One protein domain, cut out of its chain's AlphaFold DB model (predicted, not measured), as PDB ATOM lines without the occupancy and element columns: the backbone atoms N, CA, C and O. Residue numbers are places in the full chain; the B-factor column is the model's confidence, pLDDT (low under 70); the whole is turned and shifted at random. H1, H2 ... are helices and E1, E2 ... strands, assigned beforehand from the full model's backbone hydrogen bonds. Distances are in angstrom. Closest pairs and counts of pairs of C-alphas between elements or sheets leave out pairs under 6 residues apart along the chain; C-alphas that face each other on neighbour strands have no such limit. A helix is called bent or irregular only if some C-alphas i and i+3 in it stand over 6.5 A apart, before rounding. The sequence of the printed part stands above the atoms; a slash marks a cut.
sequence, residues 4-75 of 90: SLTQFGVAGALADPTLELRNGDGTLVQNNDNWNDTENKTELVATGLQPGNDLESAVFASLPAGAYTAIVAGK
ATOM      1  N   SER A   4     514.341 274.466 691.725       97.88
ATOM      2  CA  SER A   4     514.887 275.795 691.415       97.88
ATOM      3  C   SER A   4     514.435 276.887 692.394       97.88
ATOM      4  O   SER A   4     514.929 278.007 692.329       97.88
ATOM      5  N   LEU A   5     513.520 276.604 693.327       97.88
ATOM      6  CA  LEU A   5     513.131 277.541 694.386       97.88
ATOM      7  C   LEU A   5     514.132 277.567 695.550       97.88
ATOM      8  O   LEU A   5     514.223 278.560 696.273       97.88
ATOM      9  N   THR A   6     514.922 276.503 695.720       97.12
ATOM     10  CA  THR A   6     515.875 276.380 696.838       97.12
ATOM     11  C   THR A   6     516.993 277.426 696.771       97.12
ATOM     12  O   THR A   6     517.366 277.987 697.800       97.12
ATOM     13  N   GLN A   7     517.455 277.780 695.566       96.62
ATOM     14  CA  GLN A   7     518.428 278.864 695.342       96.62
ATOM     15  C   GLN A   7     517.905 280.249 695.755       96.62
ATOM     16  O   GLN A   7     518.700 281.152 696.003       96.62
ATOM     17  N   PHE A   8     516.584 280.416 695.873       96.81
ATOM     18  CA  PHE A   8     515.949 281.645 696.356       96.81
ATOM     19  C   PHE A   8     515.621 281.595 697.858       96.81
ATOM     20  O   PHE A   8     514.937 282.478 698.371       96.81
ATOM     21  N   GLY A   9     516.090 280.572 698.581       97.25
ATOM     22  CA  GLY A   9     515.869 280.424 700.021       97.25
ATOM     23  C   GLY A   9     514.490 279.878 700.403       97.25
ATOM     24  O   GLY A   9     514.122 279.925 701.577       97.25
ATOM     25  N   VAL A  10     513.722 279.345 699.446       98.00
ATOM     26  CA  VAL A  10     512.430 278.708 699.733       98.00
ATOM     27  C   VAL A  10     512.669 277.355 700.402       98.00
ATOM     28  O   VAL A  10     513.072 276.381 699.765       98.00
ATOM     29  N   ALA A  11     512.419 277.296 701.708       97.44
ATOM     30  CA  ALA A  11     512.492 276.059 702.471       97.44
ATOM     31  C   ALA A  11     511.336 275.112 702.104       97.44
ATOM     32  O   ALA A  11     510.197 275.543 701.929       97.44
ATOM     33  N   GLY A  12     511.627 273.811 702.023       97.06
ATOM     34  CA  GLY A  12     510.613 272.788 701.755       97.06
ATOM     35  C   GLY A  12     510.031 272.837 700.340       97.06
ATOM     36  O   GLY A  12     508.882 272.447 700.153       97.06
ATOM     37  N   ALA A  13     510.788 273.334 699.357       98.19
ATOM     38  CA  ALA A  13     510.390 273.258 697.957       98.19
ATOM     39  C   ALA A  13     510.170 271.800 697.518       98.19
ATOM     40  O   ALA A  13     510.873 270.896 697.974       98.19
ATOM     41  N   LEU A  14     509.198 271.574 696.630       98.38
ATOM     42  CA  LEU A  14     508.985 270.263 696.019       98.38
ATOM     43  C   LEU A  14     510.270 269.806 695.325       98.38
ATOM     44  O   LEU A  14     510.827 270.541 694.513       98.38
ATOM     45  N   ALA A  15     510.722 268.594 695.644       97.81
ATOM     46  CA  ALA A  15     511.939 268.023 695.069       97.81
ATOM     47  C   ALA A  15     511.726 267.464 693.652       97.81
ATOM     48  O   ALA A  15     512.677 267.388 692.883       97.81
ATOM     49  N   ASP A  16     510.495 267.068 693.331       98.00
ATOM     50  CA  ASP A  16     510.112 266.478 692.046       98.00
ATOM     51  C   ASP A  16     508.634 266.847 691.759       98.00
ATOM     52  O   ASP A  16     507.718 266.144 692.211       98.00
ATOM     53  N   PRO A  17     508.365 268.056 691.219       98.06
ATOM     54  CA  PRO A  17     507.010 268.543 690.963       98.06
ATOM     55  C   PRO A  17     506.417 268.022 689.644       98.06
ATOM     56  O   PRO A  17     506.916 268.344 688.568       98.06
ATOM     57  N   THR A  18     505.242 267.400 689.706       97.69
ATOM     58  CA  THR A  18     504.411 267.074 688.538       97.69
ATOM     59  C   THR A  18     503.397 268.181 688.238       97.69
ATOM     60  O   THR A  18     502.963 268.914 689.132       97.69
ATOM     61  N   LEU A  19     502.990 268.287 686.972       97.31
ATOM     62  CA  LEU A  19     501.992 269.236 686.483       97.31
ATOM     63  C   LEU A  19     500.909 268.505 685.690       97.31
ATOM     64  O   LEU A  19     501.209 267.794 684.735       97.31
ATOM     65  N   GLU A  20     499.648 268.740 686.034       97.31
ATOM     66  CA  GLU A  20     498.499 268.402 685.195       97.31
ATOM     67  C   GLU A  20     497.819 269.674 684.690       97.31
ATOM     68  O   GLU A  20     497.610 270.631 685.435       97.31
ATOM     69  N   LEU A  21     497.407 269.653 683.428       97.62
ATOM     70  CA  LEU A  21     496.519 270.633 682.830       97.62
ATOM     71  C   LEU A  21     495.163 269.977 682.580       97.62
ATOM     72  O   LEU A  21     495.073 268.972 681.872       97.62
ATOM     73  N   ARG A  22     494.099 270.560 683.130       98.38
ATOM     74  CA  ARG A  22     492.717 270.093 682.956       98.38
ATOM     75  C   ARG A  22     491.852 271.161 682.302       98.38
ATOM     76  O   ARG A  22     492.057 272.348 682.547       98.38
ATOM     77  N   ASN A  23     490.894 270.747 681.477       97.94
ATOM     78  CA  ASN A  23     489.915 271.655 680.872       97.94
ATOM     79  C   ASN A  23     488.768 271.987 681.850       97.94
ATOM     80  O   ASN A  23     488.741 271.498 682.979       97.94
ATOM     81  N   GLY A  24     487.812 272.810 681.408       97.12
ATOM     82  CA  GLY A  24     486.668 273.245 682.219       97.12
ATOM     83  C   GLY A  24     485.771 272.111 682.726       97.12
ATOM     84  O   GLY A  24     485.143 272.269 683.768       97.12
ATOM     85  N   ASP A  25     485.774 270.958 682.053       97.25
ATOM     86  CA  ASP A  25     485.039 269.755 682.467       97.25
ATOM     87  C   ASP A  25     485.857 268.865 683.424       97.25
ATOM     88  O   ASP A  25     485.419 267.784 683.817       97.25
ATOM     89  N   GLY A  26     487.081 269.275 683.773       96.94
ATOM     90  CA  GLY A  26     488.015 268.497 684.588       96.94
ATOM     91  C   GLY A  26     488.730 267.374 683.830       96.94
ATOM     92  O   GLY A  26     489.474 266.602 684.445       96.94
ATOM     93  N   THR A  27     488.551 267.279 682.510       98.00
ATOM     94  CA  THR A  27     489.239 266.294 681.663       98.00
ATOM     95  C   THR A  27     490.726 266.620 681.595       98.00
ATOM     96  O   THR A  27     491.099 267.782 681.418       98.00
ATOM     97  N   LEU A  28     491.574 265.596 681.726       97.50
ATOM     98  CA  LEU A  28     493.016 265.743 681.562       97.50
ATOM     99  C   LEU A  28     493.341 266.107 680.109       97.50
ATOM    100  O   LEU A  28     492.996 265.370 679.190       97.50
ATOM    101  N   VAL A  29     494.002 267.246 679.924       96.38
ATOM    102  CA  VAL A  29     494.484 267.728 678.624       96.38
ATOM    103  C   VAL A  29     495.916 267.264 678.407       96.38
ATOM    104  O   VAL A  29     496.239 266.725 677.357       96.38
ATOM    105  N   GLN A  30     496.766 267.471 679.413       95.56
ATOM    106  CA  GLN A  30     498.173 267.098 679.375       95.56
ATOM    107  C   GLN A  30     498.696 266.940 680.800       95.56
ATOM    108  O   GLN A  30     498.232 267.622 681.713       95.56
ATOM    109  N   ASN A  31     499.677 266.070 680.994       95.69
ATOM    110  CA  ASN A  31     500.439 265.973 682.227       95.69
ATOM    111  C   ASN A  31     501.930 265.908 681.913       95.69
ATOM    112  O   ASN A  31     502.324 265.474 680.832       95.69
ATOM    113  N   ASN A  32     502.749 266.337 682.865       96.69
ATOM    114  CA  ASN A  32     504.187 266.212 682.763       96.69
ATOM    115  C   ASN A  32     504.863 266.110 684.138       96.69
ATOM    116  O   ASN A  32     504.395 266.692 685.113       96.69
ATOM    117  N   ASP A  33     505.972 265.382 684.176       96.06
ATOM    118  CA  ASP A  33     506.851 265.169 685.327       96.06
ATOM    119  C   ASP A  33     508.152 265.966 685.137       96.06
ATOM    120  O   ASP A  33     508.400 266.919 685.867       96.06
ATOM    121  N   ASN A  34     508.881 265.708 684.044       96.75
ATOM    122  CA  ASN A  34     510.110 266.418 683.685       96.75
ATOM    123  C   ASN A  34     509.912 267.214 682.388       96.75
ATOM    124  O   ASN A  34     509.471 266.685 681.368       96.75
ATOM    125  N   TRP A  35     510.251 268.503 682.363       95.56
ATOM    126  CA  TRP A  35     510.050 269.369 681.191       95.56
ATOM    127  C   TRP A  35     510.753 268.840 679.937       95.56
ATOM    128  O   TRP A  35     510.273 269.041 678.818       95.56
ATOM    129  N   ASN A  36     511.871 268.142 680.118       93.50
ATOM    130  CA  ASN A  36     512.688 267.607 679.041       93.50
ATOM    131  C   ASN A  36     512.127 266.312 678.420       93.50
ATOM    132  O   ASN A  36     512.623 265.931 677.357       93.50
ATOM    133  N   ASP A  37     511.094 265.717 679.027       87.81
ATOM    134  CA  ASP A  37     510.356 264.546 678.538       87.81
ATOM    135  C   ASP A  37     509.119 264.940 677.702       87.81
ATOM    136  O   ASP A  37     508.374 264.084 677.226       87.81
ATOM    137  N   THR A  38     508.877 266.241 677.499       77.69
ATOM    138  CA  THR A  38     507.729 266.721 676.713       77.69
ATOM    139  C   THR A  38     507.910 266.528 675.212       77.69
ATOM    140  O   THR A  38     508.977 266.795 674.661       77.69
ATOM    141  N   GLU A  39     506.825 266.169 674.516       81.69
ATOM    142  CA  GLU A  39     506.807 266.092 673.044       81.69
ATOM    143  C   GLU A  39     507.159 267.441 672.389       81.69
ATOM    144  O   GLU A  39     507.850 267.482 671.376       81.69
ATOM    145  N   ASN A  40     506.775 268.549 673.034       86.94
ATOM    146  CA  ASN A  40     506.970 269.920 672.550       86.94
ATOM    147  C   ASN A  40     508.220 270.591 673.152       86.94
ATOM    148  O   ASN A  40     508.260 271.810 673.348       86.94
ATOM    149  N   LYS A  41     509.241 269.802 673.517       93.06
ATOM    150  CA  LYS A  41     510.478 270.308 674.131       93.06
ATOM    151  C   LYS A  41     511.162 271.364 673.266       93.06
ATOM    152  O   LYS A  41     511.670 272.346 673.797       93.06
ATOM    153  N   THR A  42     511.208 271.156 671.951       94.31
ATOM    154  CA  THR A  42     511.888 272.073 671.022       94.31
ATOM    155  C   THR A  42     511.224 273.445 671.032       94.31
ATOM    156  O   THR A  42     511.907 274.459 671.155       94.31
ATOM    157  N   GLU A  43     509.896 273.475 670.960       94.44
ATOM    158  CA  GLU A  43     509.083 274.683 671.026       94.44
ATOM    159  C   GLU A  43     509.241 275.367 672.381       94.44
ATOM    160  O   GLU A  43     509.491 276.569 672.427       94.44
ATOM    161  N   LEU A  44     509.184 274.607 673.481       94.88
ATOM    162  CA  LEU A  44     509.400 275.136 674.827       94.88
ATOM    163  C   LEU A  44     510.787 275.780 674.961       94.88
ATOM    164  O   LEU A  44     510.887 276.915 675.421       94.88
ATOM    165  N   VAL A  45     511.850 275.113 674.507       95.88
ATOM    166  CA  VAL A  45     513.218 275.662 674.526       95.88
ATOM    167  C   VAL A  45     513.331 276.909 673.649       95.88
ATOM    168  O   VAL A  45     514.004 277.864 674.032       95.88
ATOM    169  N   ALA A  46     512.644 276.951 672.504       96.06
ATOM    170  CA  ALA A  46     512.630 278.124 671.633       96.06
ATOM    171  C   ALA A  46     512.007 279.365 672.305       96.06
ATOM    172  O   ALA A  46     512.337 280.487 671.923       96.06
ATOM    173  N   THR A  47     511.155 279.188 673.322       95.44
ATOM    174  CA  THR A  47     510.637 280.314 674.123       95.44
ATOM    175  C   THR A  47     511.646 280.873 675.126       95.44
ATOM    176  O   THR A  47     511.500 282.014 675.557       95.44
ATOM    177  N   GLY A  48     512.643 280.078 675.534       96.06
ATOM    178  CA  GLY A  48     513.546 280.404 676.639       96.06
ATOM    179  C   GLY A  48     512.912 280.330 678.035       96.06
ATOM    180  O   GLY A  48     513.523 280.802 678.991       96.06
ATOM    181  N   LEU A  49     511.701 279.769 678.162       95.88
ATOM    182  CA  LEU A  49     510.947 279.657 679.420       95.88
ATOM    183  C   LEU A  49     511.011 278.258 680.051       95.88
ATOM    184  O   LEU A  49     510.260 277.965 680.981       95.88
ATOM    185  N   GLN A  50     511.862 277.364 679.544       95.38
ATOM    186  CA  GLN A  50     512.055 276.062 680.173       95.38
ATOM    187  C   GLN A  50     512.572 276.223 681.617       95.38
ATOM    188  O   GLN A  50     513.401 277.104 681.873       95.38
ATOM    189  N   PRO A  51     512.127 275.373 682.559       96.06
ATOM    190  CA  PRO A  51     512.657 275.367 683.916       96.06
ATOM    191  C   PRO A  51     514.175 275.134 683.973       96.06
ATOM    192  O   PRO A  51     514.770 274.524 683.084       96.06
ATOM    193  N   GLY A  52     514.807 275.615 685.047       94.94
ATOM    194  CA  GLY A  52     516.259 275.527 685.235       94.94
ATOM    195  C   GLY A  52     516.754 274.168 685.738       94.94
ATOM    196  O   GLY A  52     517.952 273.896 685.659       94.94
ATOM    197  N   ASN A  53     515.862 273.321 686.260       97.38
ATOM    198  CA  ASN A  53     516.182 271.984 686.748       97.38
ATOM    199  C   ASN A  53     515.426 270.918 685.940       97.38
ATOM    200  O   ASN A  53     514.240 271.072 685.661       97.38
ATOM    201  N   ASP A  54     516.103 269.828 685.577       96.50
ATOM    202  CA  ASP A  54     515.526 268.751 684.760       96.50
ATOM    203  C   ASP A  54     514.365 268.005 685.438       96.50
ATOM    204  O   ASP A  54     513.523 267.466 684.730       96.50
ATOM    205  N   LEU A  55     514.275 268.015 686.774       97.38
ATOM    206  CA  LEU A  55     513.167 267.413 687.534       97.38
ATOM    207  C   LEU A  55     511.927 268.313 687.624       97.38
ATOM    208  O   LEU A  55     511.009 268.044 688.390       97.38
ATOM    209  N   GLU A  56     511.912 269.453 686.937       97.75
ATOM    210  CA  GLU A  56     510.766 270.358 686.966       97.75
ATOM    211  C   GLU A  56     509.834 270.100 685.795       97.75
ATOM    212  O   GLU A  56     510.271 269.992 684.656       97.75
ATOM    213  N   SER A  57     508.532 270.097 686.048       97.12
ATOM    214  CA  SER A  57     507.521 269.972 685.003       97.12
ATOM    215  C   SER A  57     507.263 271.282 684.251       97.12
ATOM    216  O   SER A  57     507.292 272.382 684.812       97.12
ATOM    217  N   ALA A  58     506.939 271.142 682.965       96.50
ATOM    218  CA  ALA A  58     506.408 272.207 682.117       96.50
ATOM    219  C   ALA A  58     505.437 271.635 681.075       96.50
ATOM    220  O   ALA A  58     505.583 270.493 680.644       96.50
ATOM    221  N   VAL A  59     504.457 272.431 680.649       95.38
ATOM    222  CA  VAL A  59     503.522 272.087 679.569       95.38
ATOM    223  C   VAL A  59     503.548 273.208 678.538       95.38
ATOM    224  O   VAL A  59     503.361 274.372 678.882       95.38
ATOM    225  N   PHE A  60     503.751 272.844 677.272       94.88
ATOM    226  CA  PHE A  60     503.613 273.736 676.126       94.88
ATOM    227  C   PHE A  60     502.443 273.246 675.273       94.88
ATOM    228  O   PHE A  60     502.518 272.161 674.695       94.88
ATOM    229  N   ALA A  61     501.367 274.029 675.201       93.06
ATOM    230  CA  ALA A  61     500.144 273.631 674.512       93.06
ATOM    231  C   ALA A  61     499.450 274.820 673.836       93.06
ATOM    232  O   ALA A  61     499.392 275.920 674.386       93.06
ATOM    233  N   SER A  62     498.860 274.566 672.667       93.88
ATOM    234  CA  SER A  62     497.900 275.471 672.034       93.88
ATOM    235  C   SER A  62     496.495 275.102 672.501       93.88
ATOM    236  O   SER A  62     496.000 274.018 672.192       93.88
ATOM    237  N   LEU A  63     495.852 275.998 673.246       94.62
ATOM    238  CA  LEU A  63     494.560 275.744 673.879       94.62
ATOM    239  C   LEU A  63     493.448 276.537 673.178       94.62
ATOM    240  O   LEU A  63     493.593 277.749 672.993       94.62
ATOM    241  N   PRO A  64     492.323 275.898 672.811       95.69
ATOM    242  CA  PRO A  64     491.101 276.617 672.471       95.69
ATOM    243  C   PRO A  64     490.665 277.564 673.596       95.69
ATOM    244  O   PRO A  64     491.038 277.400 674.757       95.69
ATOM    245  N   ALA A  65     489.831 278.552 673.268       96.00
ATOM    246  CA  ALA A  65     489.257 279.422 674.287       96.00
ATOM    247  C   ALA A  65     488.400 278.604 675.269       96.00
ATOM    248  O   ALA A  65     487.506 277.865 674.859       96.00
ATOM    249  N   GLY A  66     488.660 278.759 676.564       96.56
ATOM    250  CA  GLY A  66     487.964 278.021 677.609       96.56
ATOM    251  C   GLY A  66     488.606 278.213 678.978       96.56
ATOM    252  O   GLY A  66     489.641 278.867 679.110       96.56
ATOM    253  N   ALA A  67     487.970 277.646 680.001       97.50
ATOM    254  CA  ALA A  67     488.540 277.572 681.339       97.50
ATOM    255  C   ALA A  67     489.489 276.372 681.441       97.50
ATOM    256  O   ALA A  67     489.183 275.288 680.939       97.50
ATOM    257  N   TYR A  68     490.614 276.568 682.122       97.88
ATOM    258  CA  TYR A  68     491.604 275.529 682.384       97.88
ATOM    259  C   TYR A  68     492.113 275.638 683.816       97.88
ATOM    260  O   TYR A  68     492.162 276.728 684.385       97.88
ATOM    261  N   THR A  69     492.513 274.504 684.382       97.75
ATOM    262  CA  THR A  69     493.141 274.423 685.703       97.75
ATOM    263  C   THR A  69     494.504 273.763 685.568       97.75
ATOM    264  O   THR A  69     494.606 272.663 685.026       97.75
ATOM    265  N   ALA A  70     495.538 274.429 686.078       97.44
ATOM    266  CA  ALA A  70     496.851 273.839 686.296       97.44
ATOM    267  C   ALA A  70     496.910 273.281 687.724       97.44
ATOM    268  O   ALA A  70     496.621 273.999 688.682       97.44
ATOM    269  N   ILE A  71     497.273 272.010 687.867       97.12
ATOM    270  CA  ILE A  71     497.416 271.329 689.155       97.12
ATOM    271  C   ILE A  71     498.879 270.937 689.309       97.12
ATOM    272  O   ILE A  71     499.394 270.168 688.503       97.12
ATOM    273  N   VAL A  72     499.531 271.454 690.350       97.19
ATOM    274  CA  VAL A  72     500.888 271.048 690.724       97.19
ATOM    275  C   VAL A  72     500.824 270.090 691.908       97.19
ATOM    276  O   VAL A  72     500.066 270.319 692.854       97.19
ATOM    277  N   ALA A  73     501.615 269.026 691.865       97.56
ATOM    278  CA  ALA A  73     501.739 268.066 692.955       97.56
ATOM    279  C   ALA A  73     503.190 267.604 693.098       97.56
ATOM    280  O   ALA A  73     503.995 267.762 692.186       97.56
ATOM    281  N   GLY A  74     503.543 267.036 694.249       97.94
ATOM    282  CA  GLY A  74     504.796 266.305 694.376       97.94
ATOM    283  C   GLY A  74     504.634 264.876 693.872       97.94
ATOM    284  O   GLY A  74     503.661 264.189 694.210       97.94
ATOM    285  N   LYS A  75     505.604 264.401 693.094       97.19
ATOM    286  CA  LYS A  75     505.641 263.016 692.624       97.19
ATOM    287  C   LYS A  75     505.555 262.040 693.793       97.19
ATOM    288  O   LYS A  75     506.074 262.299 694.884       97.19
TER     289      LYS A  75
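This is residues 4 to 75 of the 90 residues of an uncharacterized protein of Chthoniobacterales bacterium (UniProt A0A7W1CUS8). Picture a small sheet of three antiparallel strands, E2, E1 and E3 side by side, with H1 beyond the end where E1 begins and H2 well off the sheet. The long stretch from residue 48 to 67 folds back from H2, and part of it, residues 56 to 59, runs between H2 and the sheet; residues 7 to 12 stick out beyond the sheet's end. The printed part has 72 residues, with two named helices and three named strands in the order H1, E1, E2, H2, E3; the class is mixed, helices and strands, with under half of the residues in named elements. It is only just compact, close to loose, with a radius of gyration of the C-alphas of 13.0 A, and spans 37 by 26 by 17 A.

Find C-alpha 4 at (514.887, 275.795, 691.415); from there H1, residues 4 to 8, runs 7.7 A. H1 is neither bent nor irregular, but only just: C-alphas 4 and 7 are 6.1 A apart. Next look at E1, residues 17 to 23, which begins at C-alpha 17 (507.010, 268.543, 690.963) and runs 20.1 A. E2, residues 28 to 32, runs 11.2 A, and H2, residues 41 to 47, runs 10.0 A. E3, residues 68 to 74, runs 20.1 A to C-alpha 74 at (504.796, 266.305, 694.376).

Begin with the sheet, where E1 is the inner strand and E2 and E3 are the edge strands. E1 and E2 form a hairpin, antiparallel at 164 degrees; C-alphas 31 and 20 face each other at 4.3 A, and N 19 and O 32 are within hydrogen-bond range at 2.8 A. E1 and E3 are antiparallel at 159 degrees; C-alphas 23 and 68 face each other at 4.5 A, and N 18 and O 73 are within hydrogen-bond range at 2.8 A. E2, H2 and E3 form a split strand-helix-strand unit, two strands running the same way with a helix between them along the chain and E1 between them in the sheet; its crossover is right-handed. H1 and H2 are not on the sheet, each with 0 pairs of C-alphas within 10 A, and they are apart from each other. In H2 every O i to N i+4 pair is within hydrogen-bond range; in H1 0 of 1 is, beside 1 of 2 O i to N i+3 pairs.

The C-alphas of Gly 9 and Pro 64, the two farthest apart, are 37.2 A apart. The printed part has no cut. The link from H2 to E3, 20 residues, is long, and that from E1 to E2, 4 residues, is tight. The mean pLDDT of the printed part is 95.9, and no printed residue is under 70.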